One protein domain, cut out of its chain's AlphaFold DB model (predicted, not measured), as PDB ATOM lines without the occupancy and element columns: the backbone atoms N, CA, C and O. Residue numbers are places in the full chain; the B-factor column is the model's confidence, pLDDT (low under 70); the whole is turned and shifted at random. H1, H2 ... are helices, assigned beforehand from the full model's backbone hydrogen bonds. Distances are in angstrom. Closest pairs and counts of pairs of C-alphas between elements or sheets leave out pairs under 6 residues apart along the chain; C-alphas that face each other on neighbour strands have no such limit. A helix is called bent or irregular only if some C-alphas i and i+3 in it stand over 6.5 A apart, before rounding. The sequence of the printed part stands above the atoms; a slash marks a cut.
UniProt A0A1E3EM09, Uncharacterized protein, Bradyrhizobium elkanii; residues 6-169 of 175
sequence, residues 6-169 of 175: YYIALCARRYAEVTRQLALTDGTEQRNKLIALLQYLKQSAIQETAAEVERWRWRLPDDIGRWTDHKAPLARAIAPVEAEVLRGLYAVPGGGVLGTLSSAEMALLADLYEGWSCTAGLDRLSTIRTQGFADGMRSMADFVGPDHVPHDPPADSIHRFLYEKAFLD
ATOM      1  N   TYR A   6     116.435 139.288  95.416       93.50
ATOM      2  CA  TYR A   6     115.490 139.384  94.296       93.50
ATOM      3  C   TYR A   6     114.580 138.154  94.139       93.50
ATOM      4  O   TYR A   6     113.365 138.302  94.000       93.50
ATOM      5  N   TYR A   7     115.137 136.940  94.177       94.94
ATOM      6  CA  TYR A   7     114.346 135.716  93.995       94.94
ATOM      7  C   TYR A   7     113.459 135.398  95.205       94.94
ATOM      8  O   TYR A   7     112.330 134.935  95.028       94.94
ATOM      9  N   ILE A   8     113.910 135.732  96.418       95.94
ATOM     10  CA  ILE A   8     113.102 135.630  97.641       95.94
ATOM     11  C   ILE A   8     111.915 136.599  97.548       95.94
ATOM     12  O   ILE A   8     110.766 136.196  97.738       95.94
ATOM     13  N   ALA A   9     112.173 137.852  97.158       96.12
ATOM     14  CA  ALA A   9     111.148 138.870  96.952       96.12
ATOM     15  C   ALA A   9     110.140 138.467  95.867       96.12
ATOM     16  O   ALA A   9     108.935 138.663  96.030       96.12
ATOM     17  N   LEU A  10     110.609 137.872  94.767       96.56
ATOM     18  CA  LEU A  10     109.744 137.369  93.703       96.56
ATOM     19  C   LEU A  10     108.801 136.275  94.222       96.56
ATOM     20  O   LEU A  10     107.599 136.341  93.954       96.56
ATOM     21  N   CYS A  11     109.320 135.307  94.984       96.38
ATOM     22  CA  CYS A  11     108.503 134.255  95.587       96.38
ATOM     23  C   CYS A  11     107.472 134.837  96.560       96.38
ATOM     24  O   CYS A  11     106.296 134.499  96.464       96.38
ATOM     25  N   ALA A  12     107.883 135.758  97.436       96.50
ATOM     26  CA  ALA A  12     107.012 136.407  98.416       96.50
ATOM     27  C   ALA A  12     105.868 137.203  97.760       96.50
ATOM     28  O   ALA A  12     104.702 137.024  98.113       96.50
ATOM     29  N   ARG A  13     106.170 138.010  96.735       97.19
ATOM     30  CA  ARG A  13     105.160 138.770  95.974       97.19
ATOM     31  C   ARG A  13     104.167 137.853  95.270       97.19
ATOM     32  O   ARG A  13     102.960 138.089  95.307       97.19
ATOM     33  N   ARG A  14     104.669 136.795  94.623       96.81
ATOM     34  CA  ARG A  14     103.816 135.795  93.961       96.81
ATOM     35  C   ARG A  14     102.962 135.044  94.972       96.81
ATOM     36  O   ARG A  14     101.793 134.813  94.693       96.81
ATOM     37  N   TYR A  15     103.514 134.718  96.137       96.12
ATOM     38  CA  TYR A  15     102.778 134.074  97.217       96.12
ATOM     39  C   TYR A  15     101.607 134.955  97.666       96.12
ATOM     40  O   TYR A  15     100.466 134.504  97.629       96.12
ATOM     41  N   ALA A  16     101.864 136.228  97.979       95.94
ATOM     42  CA  ALA A  16     100.828 137.170  98.400       95.94
ATOM     43  C   ALA A  16      99.723 137.364  97.344       95.94
ATOM     44  O   ALA A  16      98.540 137.401  97.685       95.94
ATOM     45  N   GLU A  17     100.088 137.438  96.062       96.19
ATOM     46  CA  GLU A  17      99.129 137.492  94.950       96.19
ATOM     47  C   GLU A  17      98.239 136.241  94.899       96.19
ATOM     48  O   GLU A  17      97.014 136.353  94.848       96.19
ATOM     49  N   VAL A  18      98.830 135.047  94.972       96.31
ATOM     50  CA  VAL A  18      98.078 133.784  94.947       96.31
ATOM     51  C   VAL A  18      97.182 133.655  96.183       96.31
ATOM     52  O   VAL A  18      96.052 133.183  96.067       96.31
ATOM     53  N   THR A  19      97.624 134.128  97.353       94.88
ATOM     54  CA  THR A  19      96.794 134.173  98.566       94.88
ATOM     55  C   THR A  19      95.561 135.058  98.377       94.88
ATOM     56  O   THR A  19      94.461 134.657  98.758       94.88
ATOM     57  N   ARG A  20      95.703 136.221  97.723       94.00
ATOM     58  CA  ARG A  20      94.556 137.080  97.382       94.00
ATOM     59  C   ARG A  20      93.592 136.392  96.418       94.00
ATOM     60  O   ARG A  20      92.389 136.413  96.654       94.00
ATOM     61  N   GLN A  21      94.098 135.737  95.374       94.69
ATOM     62  CA  GLN A  21      93.253 134.991  94.431       94.69
ATOM     63  C   GLN A  21      92.487 133.857  95.121       94.69
ATOM     64  O   GLN A  21      91.310 133.630  94.840       94.69
ATOM     65  N   LEU A  22      93.139 133.170  96.056       93.62
ATOM     66  CA  LEU A  22      92.542 132.088  96.828       93.62
ATOM     67  C   LEU A  22      91.387 132.567  97.717       93.62
ATOM     68  O   LEU A  22      90.390 131.857  97.839       93.62
ATOM     69  N   ALA A  23      91.493 133.767  98.295       90.12
ATOM     70  CA  ALA A  23      90.426 134.372  99.094       90.12
ATOM     71  C   ALA A  23      89.174 134.728  98.271       90.12
ATOM     72  O   ALA A  23      88.082 134.793  98.827       90.12
ATOM     73  N   LEU A  24      89.326 134.934  96.960       91.69
ATOM     74  CA  LEU A  24      88.248 135.300  96.032       91.69
ATOM     75  C   LEU A  24      87.682 134.103  95.250       91.69
ATOM     76  O   LEU A  24      86.801 134.276  94.413       91.69
ATOM     77  N   THR A  25      88.227 132.900  95.447       91.94
ATOM     78  CA  THR A  25      87.874 131.722  94.647       91.94
ATOM     79  C   THR A  25      86.764 130.906  95.307       91.94
ATOM     80  O   THR A  25      86.975 130.333  96.376       91.94
ATOM     81  N   ASP A  26      85.648 130.730  94.597       86.56
ATOM     82  CA  ASP A  26      84.509 129.910  95.048       86.56
ATOM     83  C   ASP A  26      84.588 128.433  94.603       86.56
ATOM     84  O   ASP A  26      83.910 127.563  95.148       86.56
ATOM     85  N   GLY A  27      85.418 128.115  93.602       92.19
ATOM     86  CA  GLY A  27      85.506 126.773  93.014       92.19
ATOM     87  C   GLY A  27      86.526 125.857  93.698       92.19
ATOM     88  O   GLY A  27      87.716 126.167  93.726       92.19
ATOM     89  N   THR A  28      86.095 124.675  94.154       91.31
ATOM     90  CA  THR A  28      86.951 123.686  94.846       91.31
ATOM     91  C   THR A  28      88.170 123.247  94.027       91.31
ATOM     92  O   THR A  28      89.268 123.127  94.566       91.31
ATOM     93  N   GLU A  29      88.019 123.034  92.717       93.56
ATOM     94  CA  GLU A  29      89.139 122.623  91.859       93.56
ATOM     95  C   GLU A  29      90.202 123.729  91.751       93.56
ATOM     96  O   GLU A  29      91.396 123.477  91.929       93.56
ATOM     97  N   GLN A  30      89.767 124.966  91.508       94.25
ATOM     98  CA  GLN A  30      90.657 126.121  91.416       94.25
ATOM     99  C   GLN A  30      91.328 126.406  92.762       94.25
ATOM    100  O   GLN A  30      92.531 126.664  92.812       94.25
ATOM    101  N   ARG A  31      90.579 126.278  93.859       93.50
ATOM    102  CA  ARG A  31      91.089 126.379  95.226       93.50
ATOM    103  C   ARG A  31      92.239 125.401  95.469       93.50
ATOM    104  O   ARG A  31      93.306 125.821  95.911       93.50
ATOM    105  N   ASN A  32      92.071 124.130  95.105       94.19
ATOM    106  CA  ASN A  32      93.120 123.118  95.255       94.19
ATOM    107  C   ASN A  32      94.369 123.438  94.416       94.19
ATOM    108  O   ASN A  32      95.489 123.280  94.902       94.19
ATOM    109  N   LYS A  33      94.197 123.943  93.185       95.62
ATOM    110  CA  LYS A  33      95.317 124.384  92.331       95.62
ATOM    111  C   LYS A  33      96.093 125.545  92.960       95.62
ATOM    112  O   LYS A  33      97.322 125.514  92.984       95.62
ATOM    113  N   LEU A  34      95.390 126.544  93.493       96.25
ATOM    114  CA  LEU A  34      96.008 127.696  94.153       96.25
ATOM    115  C   LEU A  34      96.736 127.289  95.442       96.25
ATOM    116  O   LEU A  34      97.852 127.746  95.671       96.25
ATOM    117  N   ILE A  35      96.168 126.379  96.242       94.50
ATOM    118  CA  ILE A  35      96.837 125.830  97.435       94.50
ATOM    119  C   ILE A  35      98.133 125.105  97.050       94.50
ATOM    120  O   ILE A  35      99.174 125.342  97.663       94.50
ATOM    121  N   ALA A  36      98.104 124.265  96.011       95.12
ATOM    122  CA  ALA A  36      99.307 123.590  95.524       95.12
ATOM    123  C   ALA A  36     100.378 124.597  95.063       95.12
ATOM    124  O   ALA A  36     101.560 124.436  95.375       95.12
ATOM    125  N   LEU A  37      99.964 125.674  94.386       96.31
ATOM    126  CA  LEU A  37     100.860 126.749  93.966       96.31
ATOM    127  C   LEU A  37     101.457 127.519  95.156       96.31
ATOM    128  O   LEU A  37     102.646 127.831  95.131       96.31
ATOM    129  N   LEU A  38     100.683 127.786  96.215       94.69
ATOM    130  CA  LEU A  38     101.204 128.396  97.446       94.69
ATOM    131  C   LEU A  38     102.293 127.529  98.085       94.69
ATOM    132  O   LEU A  38     103.331 128.056  98.485       94.69
ATOM    133  N   GLN A  39     102.088 126.209  98.152       93.50
ATOM    134  CA  GLN A  39     103.096 125.292  98.698       93.50
ATOM    135  C   GLN A  39     104.366 125.271  97.846       93.50
ATOM    136  O   GLN A  39     105.470 125.332  98.389       93.50
ATOM    137  N   TYR A  40     104.220 125.261  96.519       95.50
ATOM    138  CA  TYR A  40     105.353 125.366  95.604       95.50
ATOM    139  C   TYR A  40     106.150 126.660  95.833       95.50
ATOM    140  O   TYR A  40     107.355 126.603  96.067       95.50
ATOM    141  N   LEU A  41     105.479 127.816  95.853       95.56
ATOM    142  CA  LEU A  41     106.122 129.118  96.061       95.56
ATOM    143  C   LEU A  41     106.826 129.211  97.420       95.56
ATOM    144  O   LEU A  41     107.924 129.759  97.505       95.56
ATOM    145  N   LYS A  42     106.222 128.648  98.473       93.50
ATOM    146  CA  LYS A  42     106.840 128.561  99.800       93.50
ATOM    147  C   LYS A  42     108.120 127.726  99.762       93.50
ATOM    148  O   LYS A  42     109.148 128.161 100.278       93.50
ATOM    149  N   GLN A  43     108.083 126.555  99.129       95.06
ATOM    150  CA  GLN A  43     109.254 125.690  99.018       95.06
ATOM    151  C   GLN A  43     110.372 126.341  98.193       95.06
ATOM    152  O   GLN A  43     111.537 126.270  98.588       95.06
ATOM    153  N   SER A  44     110.029 127.024  97.097       96.06
ATOM    154  CA  SER A  44     110.987 127.810  96.315       96.06
ATOM    155  C   SER A  44     111.609 128.926  97.152       96.06
ATOM    156  O   SER A  44     112.829 129.042  97.189       96.06
ATOM    157  N   ALA A  45     110.815 129.688  97.912       95.50
ATOM    158  CA  ALA A  45     111.348 130.732  98.787       95.50
ATOM    159  C   ALA A  45     112.332 130.179  99.831       95.50
ATOM    160  O   ALA A  45     113.355 130.808 100.099       95.50
ATOM    161  N   ILE A  46     112.053 129.002 100.407       95.19
ATOM    162  CA  ILE A  46     112.960 128.322 101.347       95.19
ATOM    163  C   ILE A  46     114.289 127.966 100.666       95.19
ATOM    164  O   ILE A  46     115.349 128.188 101.250       95.19
ATOM    165  N   GLN A  47     114.247 127.452  99.434       96.81
ATOM    166  CA  GLN A  47     115.451 127.121  98.666       96.81
ATOM    167  C   GLN A  47     116.274 128.368  98.325       96.81
ATOM    168  O   GLN A  47     117.484 128.372  98.547       96.81
ATOM    169  N   GLU A  48     115.627 129.441  97.867       96.81
ATOM    170  CA  GLU A  48     116.292 130.715  97.559       96.81
ATOM    171  C   GLU A  48     116.904 131.356  98.811       96.81
ATOM    172  O   GLU A  48     118.025 131.859  98.774       96.81
ATOM    173  N   THR A  49     116.207 131.269  99.950       96.12
ATOM    174  CA  THR A  49     116.733 131.705 101.254       96.12
ATOM    175  C   THR A  49     117.993 130.927 101.614       96.12
ATOM    176  O   THR A  49     118.997 131.525 101.987       96.12
ATOM    177  N   ALA A  50     117.963 129.595 101.493       96.06
ATOM    178  CA  ALA A  50     119.113 128.752 101.805       96.06
ATOM    179  C   ALA A  50     120.312 129.061 100.894       96.06
ATOM    180  O   ALA A  50     121.439 129.150 101.378       96.06
ATOM    181  N   ALA A  51     120.068 129.279  99.599       95.69
ATOM    182  CA  ALA A  51     121.103 129.664  98.648       95.69
ATOM    183  C   ALA A  51     121.721 131.028  98.993       95.69
ATOM    184  O   ALA A  51     122.943 131.175  98.956       95.69
ATOM    185  N   GLU A  52     120.908 132.020  99.366       95.75
ATOM    186  CA  GLU A  52     121.409 133.341  99.754       95.75
ATOM    187  C   GLU A  52     122.184 133.302 101.076       95.75
ATOM    188  O   GLU A  52     123.278 133.859 101.158       95.75
ATOM    189  N   VAL A  53     121.685 132.576 102.080       94.75
ATOM    190  CA  VAL A  53     122.408 132.320 103.339       94.75
ATOM    191  C   VAL A  53     123.781 131.707 103.059       94.75
ATOM    192  O   VAL A  53     124.778 132.141 103.634       94.75
ATOM    193  N   GLU A  54     123.858 130.740 102.146       94.38
ATOM    194  CA  GLU A  54     125.124 130.111 101.778       94.38
ATOM    195  C   GLU A  54     126.070 131.093 101.063       94.38
ATOM    196  O   GLU A  54     127.256 131.161 101.394       94.38
ATOM    197  N   ARG A  55     125.549 131.954 100.175       93.50
ATOM    198  CA  ARG A  55     126.337 133.039  99.558       93.50
ATOM    199  C   ARG A  55     126.916 134.002 100.592       93.50
ATOM    200  O   ARG A  55     128.051 134.452 100.424       93.50
ATOM    201  N   TRP A  56     126.168 134.325 101.646       93.88
ATOM    202  CA  TRP A  56     126.675 135.141 102.750       93.88
ATOM    203  C   TRP A  56     127.722 134.406 103.580       93.88
ATOM    204  O   TRP A  56     128.752 134.997 103.905       93.88
ATOM    205  N   ARG A  57     127.515 133.118 103.867       92.00
ATOM    206  CA  ARG A  57     128.492 132.292 104.593       92.00
ATOM    207  C   ARG A  57     129.843 132.241 103.901       92.00
ATOM    208  O   ARG A  57     130.857 132.361 104.572       92.00
ATOM    209  N   TRP A  58     129.871 132.158 102.574       92.06
ATOM    210  CA  TRP A  58     131.124 132.130 101.809       92.06
ATOM    211  C   TRP A  58     131.922 133.436 101.893       92.06
ATOM    212  O   TRP A  58     133.104 133.464 101.556       92.06
ATOM    213  N   ARG A  59     131.286 134.532 102.324       92.25
ATOM    214  CA  ARG A  59     131.945 135.823 102.562       92.25
ATOM    215  C   ARG A  59     132.486 135.947 103.984       92.25
ATOM    216  O   ARG A  59     133.197 136.912 104.263       92.25
ATOM    217  N   LEU A  60     132.132 135.028 104.883       91.62
ATOM    218  CA  LEU A  60     132.618 135.042 106.253       91.62
ATOM    219  C   LEU A  60     134.007 134.403 106.334       91.62
ATOM    220  O   LEU A  60     134.224 133.329 105.776       91.62
ATOM    221  N   PRO A  61     134.937 135.016 107.080       92.44
ATOM    222  CA  PRO A  61     136.156 134.342 107.502       92.44
ATOM    223  C   PRO A  61     135.857 133.049 108.279       92.44
ATOM    224  O   PRO A  61     134.927 133.004 109.089       92.44
ATOM    225  N   ASP A  62     136.680 132.014 108.085       90.94
ATOM    226  CA  ASP A  62     136.499 130.688 108.704       90.94
ATOM    227  C   ASP A  62     136.370 130.729 110.233       90.94
ATOM    228  O   ASP A  62     135.629 129.949 110.834       90.94
ATOM    229  N   ASP A  63     137.127 131.606 110.893       91.12
ATOM    230  CA  ASP A  63     137.084 131.749 112.346       91.12
ATOM    231  C   ASP A  63     135.745 132.320 112.826       91.12
ATOM    232  O   ASP A  63     135.205 131.841 113.825       91.12
ATOM    233  N   ILE A  64     135.175 133.264 112.075       91.50
ATOM    234  CA  ILE A  64     133.840 133.806 112.322       91.50
ATOM    235  C   ILE A  64     132.767 132.749 112.069       91.50
ATOM    236  O   ILE A  64     131.901 132.581 112.924       91.50
ATOM    237  N   GLY A  65     132.850 131.995 110.968       88.50
ATOM    238  CA  GLY A  65     131.915 130.896 110.696       88.50
ATOM    239  C   GLY A  65     131.906 129.849 111.818       88.50
ATOM    240  O   GLY A  65     130.853 129.483 112.342       88.50
ATOM    241  N   ARG A  66     133.088 129.433 112.295       87.12
ATOM    242  CA  ARG A  66     133.194 128.515 113.448       87.12
ATOM    243  C   ARG A  66     132.650 129.125 114.740       87.12
ATOM    244  O   ARG A  66     132.048 128.412 115.546       87.12
ATOM    245  N   TRP A  67     132.859 130.419 114.960       87.81
ATOM    246  CA  TRP A  67     132.313 131.115 116.121       87.81
ATOM    247  C   TRP A  67     130.780 131.180 116.082       87.81
ATOM    248  O   TRP A  67     130.145 130.919 117.105       87.81
ATOM    249  N   THR A  68     130.162 131.437 114.924       86.38
ATOM    250  CA  THR A  68     128.696 131.474 114.803       86.38
ATOM    251  C   THR A  68     128.052 130.097 114.919       86.38
ATOM    252  O   THR A  68     127.021 129.966 115.585       86.38
ATOM    253  N   ASP A  69     128.659 129.076 114.310       84.50
ATOM    254  CA  ASP A  69     128.050 127.748 114.181       84.50
ATOM    255  C   ASP A  69     128.343 126.845 115.387       84.50
ATOM    256  O   ASP A  69     127.489 126.067 115.814       84.50
ATOM    257  N   HIS A  70     129.533 126.971 115.978       83.06
ATOM    258  CA  HIS A  70     129.994 126.098 117.063       83.06
ATOM    259  C   HIS A  70     130.201 126.827 118.391       83.06
ATOM    260  O   HIS A  70     130.632 126.206 119.361       83.06
ATOM    261  N   LYS A  71     129.916 128.138 118.453       79.44
ATOM    262  CA  LYS A  71     130.202 128.988 119.624       79.44
ATOM    263  C   LYS A  71     131.670 128.907 120.068       79.44
ATOM    264  O   LYS A  71     131.979 129.100 121.244       79.44
ATOM    265  N   ALA A  72     132.576 128.605 119.136       83.12
ATOM    266  CA  ALA A  72     134.005 128.513 119.406       83.12
ATOM    267  C   ALA A  72     134.552 129.900 119.782       83.12
ATOM    268  O   ALA A  72     134.261 130.848 119.060       83.12
ATOM    269  N   PRO A  73     135.340 130.060 120.862       82.19
ATOM    270  CA  PRO A  73     135.840 131.370 121.272       82.19
ATOM    271  C   PRO A  73     136.611 132.069 120.149       82.19
ATOM    272  O   PRO A  73     137.534 131.495 119.567       82.19
ATOM    273  N   LEU A  74     136.255 133.320 119.866       86.56
ATOM    274  CA  LEU A  74     136.981 134.133 118.899       86.56
ATOM    275  C   LEU A  74     138.200 134.761 119.590       86.56
ATOM    276  O   LEU A  74     138.059 135.501 120.559       86.56
ATOM    277  N   ALA A  75     139.403 134.477 119.086       88.56
ATOM    278  CA  ALA A  75     140.658 134.958 119.678       88.56
ATOM    279  C   ALA A  75     140.929 136.459 119.443       88.56
ATOM    280  O   ALA A  75     141.911 137.003 119.947       88.56
ATOM    281  N   ARG A  76     140.087 137.126 118.651       90.69
ATOM    282  CA  ARG A  76     140.252 138.513 118.211       90.69
ATOM    283  C   ARG A  76     138.927 139.266 118.246       90.69
ATOM    284  O   ARG A  76     137.857 138.667 118.282       90.69
ATOM    285  N   ALA A  77     139.004 140.590 118.173       88.38
ATOM    286  CA  ALA A  77     137.829 141.419 117.944       88.38
ATOM    287  C   ALA A  77     137.314 141.286 116.497       88.38
ATOM    288  O   ALA A  77     138.088 141.071 115.561       88.38
ATOM    289  N   ILE A  78     136.001 141.465 116.330       88.94
ATOM    290  CA  ILE A  78     135.321 141.496 115.027       88.94
ATOM    291  C   ILE A  78     135.482 142.888 114.418       88.94
ATOM    292  O   ILE A  78     135.119 143.893 115.052       88.94
ATOM    293  N   ALA A  79     135.998 142.944 113.195       91.06
ATOM    294  CA  ALA A  79     136.116 144.167 112.419       91.06
ATOM    295  C   ALA A  79     134.726 144.679 111.992       91.06
ATOM    296  O   ALA A  79     133.803 143.883 111.812       91.06
ATOM    297  N   PRO A  80     134.543 145.994 111.785       90.38
ATOM    298  CA  PRO A  80     133.254 146.543 111.356       90.38
ATOM    299  C   PRO A  80     132.697 145.880 110.088       90.38
ATOM    300  O   PRO A  80     131.533 145.505 110.058       90.38
ATOM    301  N   VAL A  81     133.547 145.638 109.083       91.56
ATOM    302  CA  VAL A  81     133.146 144.967 107.833       91.56
ATOM    303  C   VAL A  81     132.615 143.550 108.066       91.56
ATOM    304  O   VAL A  81     131.646 143.141 107.442       91.56
ATOM    305  N   GLU A  82     133.203 142.810 109.001       92.31
ATOM    306  CA  GLU A  82     132.773 141.451 109.330       92.31
ATOM    307  C   GLU A  82     131.437 141.453 110.077       92.31
ATOM    308  O   GLU A  82     130.602 140.578 109.857       92.31
ATOM    309  N   ALA A  83     131.216 142.457 110.929       91.75
ATOM    310  CA  ALA A  83     129.936 142.655 111.599       91.75
ATOM    311  C   ALA A  83     128.815 142.966 110.596       91.75
ATOM    312  O   ALA A  83     127.724 142.420 110.737       91.75
ATOM    313  N   GLU A  84     129.090 143.762 109.559       91.44
ATOM    314  CA  GLU A  84     128.131 144.027 108.477       91.44
ATOM    315  C   GLU A  84     127.835 142.775 107.643       91.44
ATOM    316  O   GLU A  84     126.679 142.503 107.330       91.44
ATOM    317  N   VAL A  85     128.846 141.953 107.332       93.50
ATOM    318  CA  VAL A  85     128.626 140.673 106.631       93.50
ATOM    319  C   VAL A  85     127.781 139.720 107.482       93.50
ATOM    320  O   VAL A  85     126.860 139.088 106.965       93.50
ATOM    321  N   LEU A  86     128.040 139.649 108.791       94.06
ATOM    322  CA  LEU A  86     127.224 138.875 109.730       94.06
ATOM    323  C   LEU A  86     125.793 139.406 109.824       94.06
ATOM    324  O   LEU A  86     124.851 138.618 109.822       94.06
ATOM    325  N   ARG A  87     125.612 140.726 109.890       94.50
ATOM    326  CA  ARG A  87     124.282 141.338 109.880       94.50
ATOM    327  C   ARG A  87     123.547 140.986 108.590       94.50
ATOM    328  O   ARG A  87     122.414 140.532 108.671       94.50
ATOM    329  N   GLY A  88     124.213 141.093 107.438       94.50
ATOM    330  CA  GLY A  88     123.684 140.695 106.132       94.50
ATOM    331  C   GLY A  88     123.247 139.229 106.083       94.50
ATOM    332  O   GLY A  88     122.147 138.939 105.620       94.50
ATOM    333  N   LEU A  89     124.048 138.317 106.647       95.12
ATOM    334  CA  LEU A  89     123.694 136.900 106.788       95.12
ATOM    335  C   LEU A  89     122.389 136.704 107.577       95.12
ATOM    336  O   LEU A  89     121.537 135.916 107.171       95.12
ATOM    337  N   TYR A  90     122.231 137.391 108.711       95.62
ATOM    338  CA  TYR A  90     121.026 137.276 109.541       95.62
ATOM    339  C   TYR A  90     119.844 138.102 109.016       95.62
ATOM    340  O   TYR A  90     118.711 137.839 109.412       95.62
ATOM    341  N   ALA A  91     120.098 139.052 108.116       96.19
ATOM    342  CA  ALA A  91     119.099 139.862 107.426       96.19
ATOM    343  C   ALA A  91     118.506 139.193 106.183       96.19
ATOM    344  O   ALA A  91     117.578 139.745 105.590       96.19
ATOM    345  N   VAL A  92     118.990 138.009 105.785       96.06
ATOM    346  CA  VAL A  92     118.371 137.248 104.694       96.06
ATOM    347  C   VAL A  92     116.917 136.921 105.071       96.06
ATOM    348  O   VAL A  92     116.690 136.228 106.069       96.06
ATOM    349  N   PRO A  93     115.916 137.387 104.301       91.62
ATOM    350  CA  PRO A  93     114.515 137.194 104.656       91.62
ATOM    351  C   PRO A  93     114.148 135.712 104.628       91.62
ATOM    352  O   PRO A  93     114.294 135.038 103.609       91.62
ATOM    353  N   GLY A  94     113.661 135.189 105.752       87.62
ATOM    354  CA  GLY A  94     113.380 133.765 105.893       87.62
ATOM    355  C   GLY A  94     112.173 133.326 105.065       87.62
ATOM    356  O   GLY A  94     111.039 133.554 105.472       87.62
ATOM    357  N   GLY A  95     112.379 132.608 103.958       84.19
ATOM    358  CA  GLY A  95     111.289 132.062 103.135       84.19
ATOM    359  C   GLY A  95     110.318 131.151 103.900       84.19
ATOM    360  O   GLY A  95     109.146 131.058 103.546       84.19
ATOM    361  N   GLY A  96     110.767 130.544 105.007       84.44
ATOM    362  CA  GLY A  96     109.916 129.769 105.919       84.44
ATOM    363  C   GLY A  96     108.841 130.591 106.643       84.44
ATOM    364  O   GLY A  96     107.870 130.012 107.128       84.44
ATOM    365  N   VAL A  97     108.979 131.920 106.675       86.62
ATOM    366  CA  VAL A  97     107.987 132.844 107.244       86.62
ATOM    367  C   VAL A  97     106.763 132.987 106.326       86.62
ATOM    368  O   VAL A  97     105.668 133.291 106.811       86.62
ATOM    369  N   LEU A  98     106.890 132.695 105.023       88.25
ATOM    370  CA  LEU A  98     105.759 132.739 104.094       88.25
ATOM    371  C   LEU A  98     104.654 131.765 104.511       88.25
ATOM    372  O   LEU A  98     104.879 130.575 104.761       88.25
ATOM    373  N   GLY A  99     103.437 132.300 104.586       87.56
ATOM    374  CA  GLY A  99     102.274 131.563 105.060       87.56
ATOM    375  C   GLY A  99     102.235 131.363 106.571       87.56
ATOM    376  O   GLY A  99     101.417 130.579 107.026       87.56
ATOM    377  N   THR A 100     103.107 132.006 107.357       90.38
ATOM    378  CA  THR A 100     103.086 131.884 108.827       90.38
ATOM    379  C   THR A 100     102.625 133.138 109.536       90.38
ATOM    380  O   THR A 100     101.968 133.002 110.560       90.38
ATOM    381  N   LEU A 101     102.925 134.321 109.003       92.12
ATOM    382  CA  LEU A 101     102.626 135.622 109.599       92.12
ATOM    383  C   LEU A 101     102.015 136.556 108.548       92.12
ATOM    384  O   LEU A 101     102.303 136.418 107.360       92.12
ATOM    385  N   SER A 102     101.187 137.499 108.985       93.94
ATOM    386  CA  SER A 102     100.775 138.653 108.180       93.94
ATOM    387  C   SER A 102     101.894 139.695 108.101       93.94
ATOM    388  O   SER A 102     102.840 139.663 108.890       93.94
ATOM    389  N   SER A 103     101.779 140.643 107.170       95.19
ATOM    390  CA  SER A 103     102.756 141.737 107.047       95.19
ATOM    391  C   SER A 103     102.872 142.556 108.341       95.19
ATOM    392  O   SER A 103     103.975 142.803 108.828       95.19
ATOM    393  N   ALA A 104     101.738 142.872 108.978       95.56
ATOM    394  CA  ALA A 104     101.711 143.575 110.260       95.56
ATOM    395  C   ALA A 104     102.387 142.775 111.389       95.56
ATOM    396  O   ALA A 104     103.129 143.335 112.193       95.56
ATOM    397  N   GLU A 105     102.176 141.458 111.435       95.12
ATOM    398  CA  GLU A 105     102.811 140.583 112.430       95.12
ATOM    399  C   GLU A 105     104.330 140.499 112.235       95.12
ATOM    400  O   GLU A 105     105.079 140.510 113.212       95.12
ATOM    401  N   MET A 106     104.797 140.458 110.982       96.19
ATOM    402  CA  MET A 106     106.227 140.511 110.662       96.19
ATOM    403  C   MET A 106     106.847 141.846 111.091       96.19
ATOM    404  O   MET A 106     107.916 141.842 111.698       96.19
ATOM    405  N   ALA A 107     106.169 142.971 110.841       96.38
ATOM    406  CA  ALA A 107     106.630 144.291 111.272       96.38
ATOM    407  C   ALA A 107     106.738 144.393 112.806       96.38
ATOM    408  O   ALA A 107     107.770 144.814 113.324       96.38
ATOM    409  N   LEU A 108     105.732 143.908 113.540       96.00
ATOM    410  CA  LEU A 108     105.755 143.884 115.008       96.00
ATOM    411  C   LEU A 108     106.876 142.998 115.567       96.00
ATOM    412  O   LEU A 108     107.537 143.365 116.541       96.00
ATOM    413  N   LEU A 109     107.122 141.834 114.957       95.25
ATOM    414  CA  LEU A 109     108.267 141.005 115.335       95.25
ATOM    415  C   LEU A 109     109.599 141.683 115.019       95.25
ATOM    416  O   LEU A 109     110.544 141.519 115.790       95.25
ATOM    417  N   ALA A 110     109.693 142.440 113.926       96.94
ATOM    418  CA  ALA A 110     110.898 143.200 113.628       96.94
ATOM    419  C   ALA A 110     111.196 144.238 114.717       96.94
ATOM    420  O   ALA A 110     112.331 144.316 115.185       96.94
ATOM    421  N   ASP A 111     110.176 144.962 115.175       96.94
ATOM    422  CA  ASP A 111     110.316 145.933 116.264       96.94
ATOM    423  C   ASP A 111     110.714 145.254 117.583       96.94
ATOM    424  O   ASP A 111     111.549 145.770 118.329       96.94
ATOM    425  N   LEU A 112     110.181 144.057 117.853       95.81
ATOM    426  CA  LEU A 112     110.582 143.253 119.009       95.81
ATOM    427  C   LEU A 112     112.058 142.838 118.932       95.81
ATOM    428  O   LEU A 112     112.783 142.970 119.920       95.81
ATOM    429  N   TYR A 113     112.516 142.358 117.772       96.62
ATOM    430  CA  TYR A 113     113.917 141.998 117.561       96.62
ATOM    431  C   TYR A 113     114.847 143.210 117.701       96.62
ATOM    432  O   TYR A 113     115.894 143.102 118.344       96.62
ATOM    433  N   GLU A 114     114.458 144.369 117.170       96.06
ATOM    434  CA  GLU A 114     115.209 145.612 117.349       96.06
ATOM    435  C   GLU A 114     115.274 146.022 118.826       96.06
ATOM    436  O   GLU A 114     116.361 146.300 119.338       96.06
ATOM    437  N   GLY A 115     114.151 145.958 119.546       95.88
ATOM    438  CA  GLY A 115     114.110 146.212 120.985       95.88
ATOM    439  C   GLY A 115     115.034 145.280 121.773       95.88
ATOM    440  O   GLY A 115     115.777 145.735 122.645       95.88
ATOM    441  N   TRP A 116     115.059 143.986 121.436       94.88
ATOM    442  CA  TRP A 116     115.976 143.027 122.059       94.88
ATOM    443  C   TRP A 116     117.437 143.338 121.773       94.88
ATOM    444  O   TRP A 116     118.254 143.188 122.682       94.88
ATOM    445  N   SER A 117     117.765 143.826 120.576       94.88
ATOM    446  CA  SER A 117     119.140 144.201 120.232       94.88
ATOM    447  C   SER A 117     119.710 145.319 121.113       94.88
ATOM    448  O   SER A 117     120.921 145.404 121.300       94.88
ATOM    449  N   CYS A 118     118.840 146.129 121.721       93.75
ATOM    450  CA  CYS A 118     119.203 147.206 122.640       93.75
ATOM    451  C   CYS A 118     119.296 146.759 124.113       93.75
ATOM    452  O   CYS A 118     119.504 147.592 124.998       93.75
ATOM    453  N   THR A 119     119.127 145.465 124.412       94.44
ATOM    454  CA  THR A 119     119.139 144.956 125.793       94.44
ATOM    455  C   THR A 119     120.525 145.100 126.421       94.44
ATOM    456  O   THR A 119     121.528 144.631 125.881       94.44
ATOM    457  N   ALA A 120     120.587 145.708 127.608       91.94
ATOM    458  CA  ALA A 120     121.836 145.861 128.344       91.94
ATOM    459  C   ALA A 120     122.477 144.496 128.657       91.94
ATOM    460  O   ALA A 120     121.821 143.591 129.169       91.94
ATOM    461  N   GLY A 121     123.774 144.364 128.369       88.75
ATOM    462  CA  GLY A 121     124.528 143.130 128.611       88.75
ATOM    463  C   GLY A 121     124.340 142.040 127.552       88.75
ATOM    464  O   GLY A 121     124.894 140.954 127.718       88.75
ATOM    465  N   LEU A 122     123.601 142.310 126.469       90.62
ATOM    466  CA  LEU A 122     123.536 141.401 125.329       90.62
ATOM    467  C   LEU A 122     124.914 141.299 124.664       90.62
ATOM    468  O   LEU A 122     125.585 142.304 124.419       90.62
ATOM    469  N   ASP A 123     125.354 140.078 124.371       89.25
ATOM    470  CA  ASP A 123     126.629 139.884 123.696       89.25
ATOM    471  C   ASP A 123     126.574 140.394 122.243       89.25
ATOM    472  O   ASP A 123     125.511 140.535 121.623       89.25
ATOM    473  N   ARG A 124     127.751 140.673 121.675       87.12
ATOM    474  CA  ARG A 124     127.868 141.277 120.342       87.12
ATOM    475  C   ARG A 124     127.264 140.405 119.237       87.12
ATOM    476  O   ARG A 124     126.690 140.959 118.302       87.12
ATOM    477  N   LEU A 125     127.362 139.073 119.327       89.62
ATOM    478  CA  LEU A 125     126.759 138.181 118.332       89.62
ATOM    479  C   LEU A 125     125.244 138.266 118.395       89.62
ATOM    480  O   LEU A 125     124.592 138.432 117.369       89.62
ATOM    481  N   SER A 126     124.690 138.161 119.599       92.06
ATOM    482  CA  SER A 126     123.248 138.221 119.804       92.06
ATOM    483  C   SER A 126     122.671 139.569 119.367       92.06
ATOM    484  O   SER A 126     121.601 139.598 118.761       92.06
ATOM    485  N   THR A 127     123.410 140.664 119.566       93.75
ATOM    486  CA  THR A 127     123.047 141.996 119.049       93.75
ATOM    487  C   THR A 127     122.981 142.004 117.519       93.75
ATOM    488  O   THR A 127     121.950 142.343 116.946       93.75
ATOM    489  N   ILE A 128     124.041 141.551 116.838       93.94
ATOM    490  CA  ILE A 128     124.086 141.505 115.365       93.94
ATOM    491  C   ILE A 128     122.986 140.588 114.805       93.94
ATOM    492  O   ILE A 128     122.333 140.925 113.819       93.94
ATOM    493  N   ARG A 129     122.748 139.440 115.450       94.19
ATOM    494  CA  ARG A 129     121.707 138.478 115.061       94.19
ATOM    495  C   ARG A 129     120.316 139.072 115.145       94.19
ATOM    496  O   ARG A 129     119.549 138.948 114.200       94.19
ATOM    497  N   THR A 130     119.992 139.694 116.274       95.38
ATOM    498  CA  THR A 130     118.670 140.289 116.493       95.38
ATOM    499  C   THR A 130     118.424 141.458 115.543       95.38
ATOM    500  O   THR A 130     117.354 141.517 114.949       95.38
ATOM    501  N   GLN A 131     119.427 142.301 115.281       96.56
ATOM    502  CA  GLN A 131     119.328 143.350 114.257       96.56
ATOM    503  C   GLN A 131     119.096 142.779 112.856       96.56
ATOM    504  O   GLN A 131     118.194 143.229 112.158       96.56
ATOM    505  N   GLY A 132     119.853 141.748 112.466       96.38
ATOM    506  CA  GLY A 132     119.634 141.075 111.187       96.38
ATOM    507  C   GLY A 132     118.222 140.492 111.081       96.38
ATOM    508  O   GLY A 132     117.530 140.739 110.102       96.38
ATOM    509  N   PHE A 133     117.730 139.803 112.114       95.75
ATOM    510  CA  PHE A 133     116.360 139.279 112.105       95.75
ATOM    511  C   PHE A 133     115.298 140.375 111.978       95.75
ATOM    512  O   PHE A 133     114.305 140.163 111.280       95.75
ATOM    513  N   ALA A 134     115.507 141.539 112.599       97.00
ATOM    514  CA  ALA A 134     114.630 142.690 112.414       97.00
ATOM    515  C   ALA A 134     114.610 143.144 110.943       97.00
ATOM    516  O   ALA A 134     113.538 143.267 110.347       97.00
ATOM    517  N   ASP A 135     115.784 143.311 110.329       96.88
ATOM    518  CA  ASP A 135     115.915 143.721 108.925       96.88
ATOM    519  C   ASP A 135     115.280 142.700 107.961       96.88
ATOM    520  O   ASP A 135     114.566 143.071 107.023       96.88
ATOM    521  N   GLY A 136     115.492 141.404 108.212       95.88
ATOM    522  CA  GLY A 136     114.927 140.317 107.414       95.88
ATOM    523  C   GLY A 136     113.401 140.238 107.510       95.88
ATOM    524  O   GLY A 136     112.732 140.024 106.494       95.88
ATOM    525  N   MET A 137     112.833 140.462 108.701       95.88
ATOM    526  CA  MET A 137     111.379 140.513 108.902       95.88
ATOM    527  C   MET A 137     110.742 141.715 108.203       95.88
ATOM    528  O   MET A 137     109.730 141.541 107.524       95.88
ATOM    529  N   ARG A 138     111.350 142.907 108.292       96.38
ATOM    530  CA  ARG A 138     110.872 144.103 107.569       96.38
ATOM    531  C   ARG A 138     110.907 143.901 106.066       96.38
ATOM    532  O   ARG A 138     109.903 144.111 105.398       96.38
ATOM    533  N   SER A 139     112.023 143.389 105.557       96.00
ATOM    534  CA  SER A 139     112.165 143.084 104.133       96.00
ATOM    535  C   SER A 139     111.085 142.108 103.660       96.00
ATOM    536  O   SER A 139     110.480 142.317 102.611       96.00
ATOM    537  N   MET A 140     110.792 141.058 104.439       96.00
ATOM    538  CA  MET A 140     109.719 140.124 104.093       96.00
ATOM    539  C   MET A 140     108.340 140.796 104.108       96.00
ATOM    540  O   MET A 140     107.573 140.587 103.166       96.00
ATOM    541  N   ALA A 141     108.043 141.615 105.124       96.50
ATOM    542  CA  ALA A 141     106.797 142.378 105.229       96.50
ATOM    543  C   ALA A 141     106.589 143.302 104.013       96.50
ATOM    544  O   ALA A 141     105.502 143.319 103.426       96.50
ATOM    545  N   ASP A 142     107.654 143.983 103.584       96.56
ATOM    546  CA  ASP A 142     107.671 144.838 102.394       96.56
ATOM    547  C   ASP A 142     107.461 144.028 101.108       96.56
ATOM    548  O   ASP A 142     106.749 144.459 100.197       96.56
ATOM    549  N   PHE A 143     108.055 142.835 101.010       96.25
ATOM    550  CA  PHE A 143     107.919 141.991  99.824       96.25
ATOM    551  C   PHE A 143     106.502 141.450  99.641       96.25
ATOM    552  O   PHE A 143     106.019 141.412  98.508       96.25
ATOM    553  N   VAL A 144     105.843 141.016 100.718       95.31
ATOM    554  CA  VAL A 144     104.465 140.504 100.642       95.31
ATOM    555  C   VAL A 144     103.427 141.627 100.530       95.31
ATOM    556  O   VAL A 144     102.335 141.395 100.007       95.31
ATOM    557  N   GLY A 145     103.782 142.843 100.954       95.50
ATOM    558  CA  GLY A 145     102.923 144.022 100.942       95.50
ATOM    559  C   GLY A 145     102.052 144.150 102.201       95.50
ATOM    560  O   GLY A 145     101.824 143.162 102.902       95.50
ATOM    561  N   PRO A 146     101.544 145.360 102.495       94.38
ATOM    562  CA  PRO A 146     100.928 145.697 103.785       94.38
ATOM    563  C   PRO A 146      99.643 144.915 104.086       94.38
ATOM    564  O   PRO A 146      99.377 144.583 105.237       94.38
ATOM    565  N   ASP A 147      98.879 144.562 103.051       92.19
ATOM    566  CA  ASP A 147      97.590 143.875 103.193       92.19
ATOM    567  C   ASP A 147      97.723 142.342 103.204       92.19
ATOM    568  O   ASP A 147      96.725 141.619 103.139       92.19
ATOM    569  N   HIS A 148      98.951 141.810 103.228       93.94
ATOM    570  CA  HIS A 148      99.151 140.368 103.213       93.94
ATOM    571  C   HIS A 148      98.671 139.720 104.513       93.94
ATOM    572  O   HIS A 148      99.234 139.954 105.585       93.94
ATOM    573  N   VAL A 149      97.705 138.813 104.377       91.88
ATOM    574  CA  VAL A 149      97.264 137.887 105.421       91.88
ATOM    575  C   VAL A 149      97.490 136.459 104.915       91.88
ATOM    576  O   VAL A 149      97.020 136.138 103.822       91.88
ATOM    577  N   PRO A 150      98.209 135.596 105.655       88.25
ATOM    578  CA  PRO A 150      98.492 134.235 105.219       88.25
ATOM    579  C   PRO A 150      97.216 133.388 105.182       88.25
ATOM    580  O   PRO A 150      96.343 133.513 106.041       88.25
ATOM    581  N   HIS A 151      97.133 132.482 104.208       82.00
ATOM    582  CA  HIS A 151      96.087 131.463 104.181       82.00
ATOM    583  C   HIS A 151      96.478 130.290 105.088       82.00
ATOM    584  O   HIS A 151      97.520 129.680 104.854       82.00
ATOM    585  N   ASP A 152      95.648 129.998 106.093       76.56
ATOM    586  CA  ASP A 152      95.819 128.917 107.077       76.56
ATOM    587  C   ASP A 152      97.222 128.882 107.718       76.56
ATOM    588  O   ASP A 152      98.003 127.954 107.479       76.56
ATOM    589  N   PRO A 153      97.579 129.896 108.535       76.31
ATOM    590  CA  PRO A 153      98.885 129.930 109.175       76.31
ATOM    591  C   PRO A 153      99.075 128.709 110.091       76.31
ATOM    592  O   PRO A 153      98.212 128.430 110.925       76.31
ATOM    593  N   PRO A 154     100.199 127.974 109.980       72.81
ATOM    594  CA  PRO A 154     100.457 126.830 110.838       72.81
ATOM    595  C   PRO A 154     100.652 127.290 112.286       72.81
ATOM    596  O   PRO A 154     101.390 128.245 112.543       72.81
ATOM    597  N   ALA A 155     100.035 126.566 113.222       62.44
ATOM    598  CA  ALA A 155     100.182 126.815 114.656       62.44
ATOM    599  C   ALA A 155     101.634 126.611 115.139       62.44
ATOM    600  O   ALA A 155     102.113 127.339 116.003       62.44
ATOM    601  N   ASP A 156     102.375 125.687 114.518       70.75
ATOM    602  CA  ASP A 156     103.676 125.211 115.013       70.75
ATOM    603  C   ASP A 156     104.896 125.981 114.456       70.75
ATOM    604  O   ASP A 156     105.970 125.414 114.247       70.75
ATOM    605  N   SER A 157     104.763 127.282 114.183       82.88
ATOM    606  CA  SER A 157     105.903 128.131 113.793       82.88
ATOM    607  C   SER A 157     106.512 128.826 115.011       82.88
ATOM    608  O   SER A 157     105.802 129.460 115.787       82.88
ATOM    609  N   ILE A 158     107.845 128.803 115.148       84.88
ATOM    610  CA  ILE A 158     108.527 129.543 116.225       84.88
ATOM    611  C   ILE A 158     108.240 131.045 116.161       84.88
ATOM    612  O   ILE A 158     108.058 131.675 117.196       84.88
ATOM    613  N   HIS A 159     108.135 131.626 114.963       86.12
ATOM    614  CA  HIS A 159     107.810 133.044 114.824       86.12
ATOM    615  C   HIS A 159     106.351 133.331 115.196       86.12
ATOM    616  O   HIS A 159     106.078 134.347 115.829       86.12
ATOM    617  N   ARG A 160     105.431 132.405 114.892       88.06
ATOM    618  CA  ARG A 160     104.035 132.473 115.350       88.06
ATOM    619  C   ARG A 160     103.961 132.408 116.878       88.06
ATOM    620  O   ARG A 160     103.357 133.288 117.482       88.06
ATOM    621  N   PHE A 161     104.660 131.457 117.495       88.12
ATOM    622  CA  PHE A 161     104.761 131.338 118.952       88.12
ATOM    623  C   PHE A 161     105.329 132.605 119.605       88.12
ATOM    624  O   PHE A 161     104.779 133.099 120.589       88.12
ATOM    625  N   LEU A 162     106.424 133.152 119.065       87.75
ATOM    626  CA  LEU A 162     107.031 134.382 119.580       87.75
ATOM    627  C   LEU A 162     106.063 135.564 119.486       87.75
ATOM    628  O   LEU A 162     105.929 136.312 120.453       87.75
ATOM    629  N   TYR A 163     105.363 135.697 118.358       89.44
ATOM    630  CA  TYR A 163     104.354 136.733 118.170       89.44
ATOM    631  C   TYR A 163     103.216 136.595 119.191       89.44
ATOM    632  O   TYR A 163     102.886 137.553 119.891       89.44
ATOM    633  N   GLU A 164     102.661 135.394 119.345       89.56
ATOM    634  CA  GLU A 164     101.591 135.121 120.306       89.56
ATOM    635  C   GLU A 164     102.014 135.450 121.741       89.56
ATOM    636  O   GLU A 164     101.285 136.129 122.465       89.56
ATOM    637  N   LYS A 165     103.217 135.033 122.147       89.44
ATOM    638  CA  LYS A 165     103.736 135.306 123.491       89.44
ATOM    639  C   LYS A 165     103.971 136.784 123.757       89.44
ATOM    640  O   LYS A 165     103.710 137.239 124.868       89.44
ATOM    641  N   ALA A 166     104.465 137.517 122.767       88.06
ATOM    642  CA  ALA A 166     104.772 138.931 122.923       88.06
ATOM    643  C   ALA A 166     103.515 139.814 122.883       88.06
ATOM    644  O   ALA A 166     103.420 140.768 123.655       88.06
ATOM    645  N   PHE A 167     102.549 139.494 122.017       89.31
ATOM    646  CA  PHE A 167     101.467 140.421 121.670       89.31
ATOM    647  C   PHE A 167     100.057 139.930 122.016       89.31
ATOM    648  O   PHE A 167      99.161 140.760 122.146       89.31
ATOM    649  N   LEU A 168      99.839 138.623 122.203       84.62
ATOM    650  CA  LEU A 168      98.500 138.056 122.442       84.62
ATOM    651  C   LEU A 168      98.318 137.488 123.860       84.62
ATOM    652  O   LEU A 168      97.215 137.531 124.405       84.62
ATOM    653  N   ASP A 169      99.385 137.005 124.502       73.12
ATOM    654  CA  ASP A 169      99.322 136.359 125.827       73.12
ATOM    655  C   ASP A 169      99.346 137.354 127.014       73.12
ATOM    656  O   ASP A 169      99.287 136.961 128.184       73.12
TER     657      ASP A 169
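This is residues 6 to 169 of the 175 residues of an uncharacterized protein of Bradyrhizobium elkanii (UniProt A0A1E3EM09). What shape is this? Two helical hairpins, a long one of H1 and H2 and a shorter one of H5 and H6, make an elongated body; H4 bridges H2 and H6, H3 is near H4, and H7 crosses H5. What builds it? The printed part has 164 residues with seven named helices, H1 to H7 in order, and no named strand: all helix. How large is it? It is compact, with a radius of gyration of the C-alphas of 17.5 A, and spans 62 by 36 by 23 A.

Where are the first helices? H1, residues 6 to 23, begins at C-alpha 6 (115.490, 139.384, 94.296) and is 26.0 A long; H2, residues 28 to 57, is 43.5 A. H3 is residues 62 to 70 and H4 80 to 90. Where are the others? H5 is residues 103 to 117, 21.2 A; H6, 124 to 144, 30.6 A; H7, 158 to 169, ends at C-alpha 169 (99.322, 136.359, 125.827). H7 is only just irregular: C-alphas 166 and 169 are 6.7 A apart.

How do H1 and H2 stand? This hairpin touches at a shallow tilt of 19 degrees, opposite ways; the closest C-alphas, Ile 8 and Ala 45, are 5.3 A apart. What does the hub, H6, touch? It touches H5, its hairpin partner, with C-alphas Ala 110 and Ala 134 closest at 4.0 A; H4, with Tyr 90 and Gly 132 at 4.4 A; and, with residues 140 to 144 alone, H1, with Arg 13 and Val 144 at 5.0 A. What of H7 and the backbones? H7 touches H5 about perpendicular, at 88 degrees, with C-alphas Leu 109 and Tyr 163 closest at 6.4 A. Every O i to N i+4 pair is within hydrogen-bond range in H1 to H6, and 7 of 8 in H7.

Is there a cut, and which links are long? The printed part has no cut; H4 to H5 and H6 to H7 are long links. Where is confidence low? Residue 155 alone is under 70.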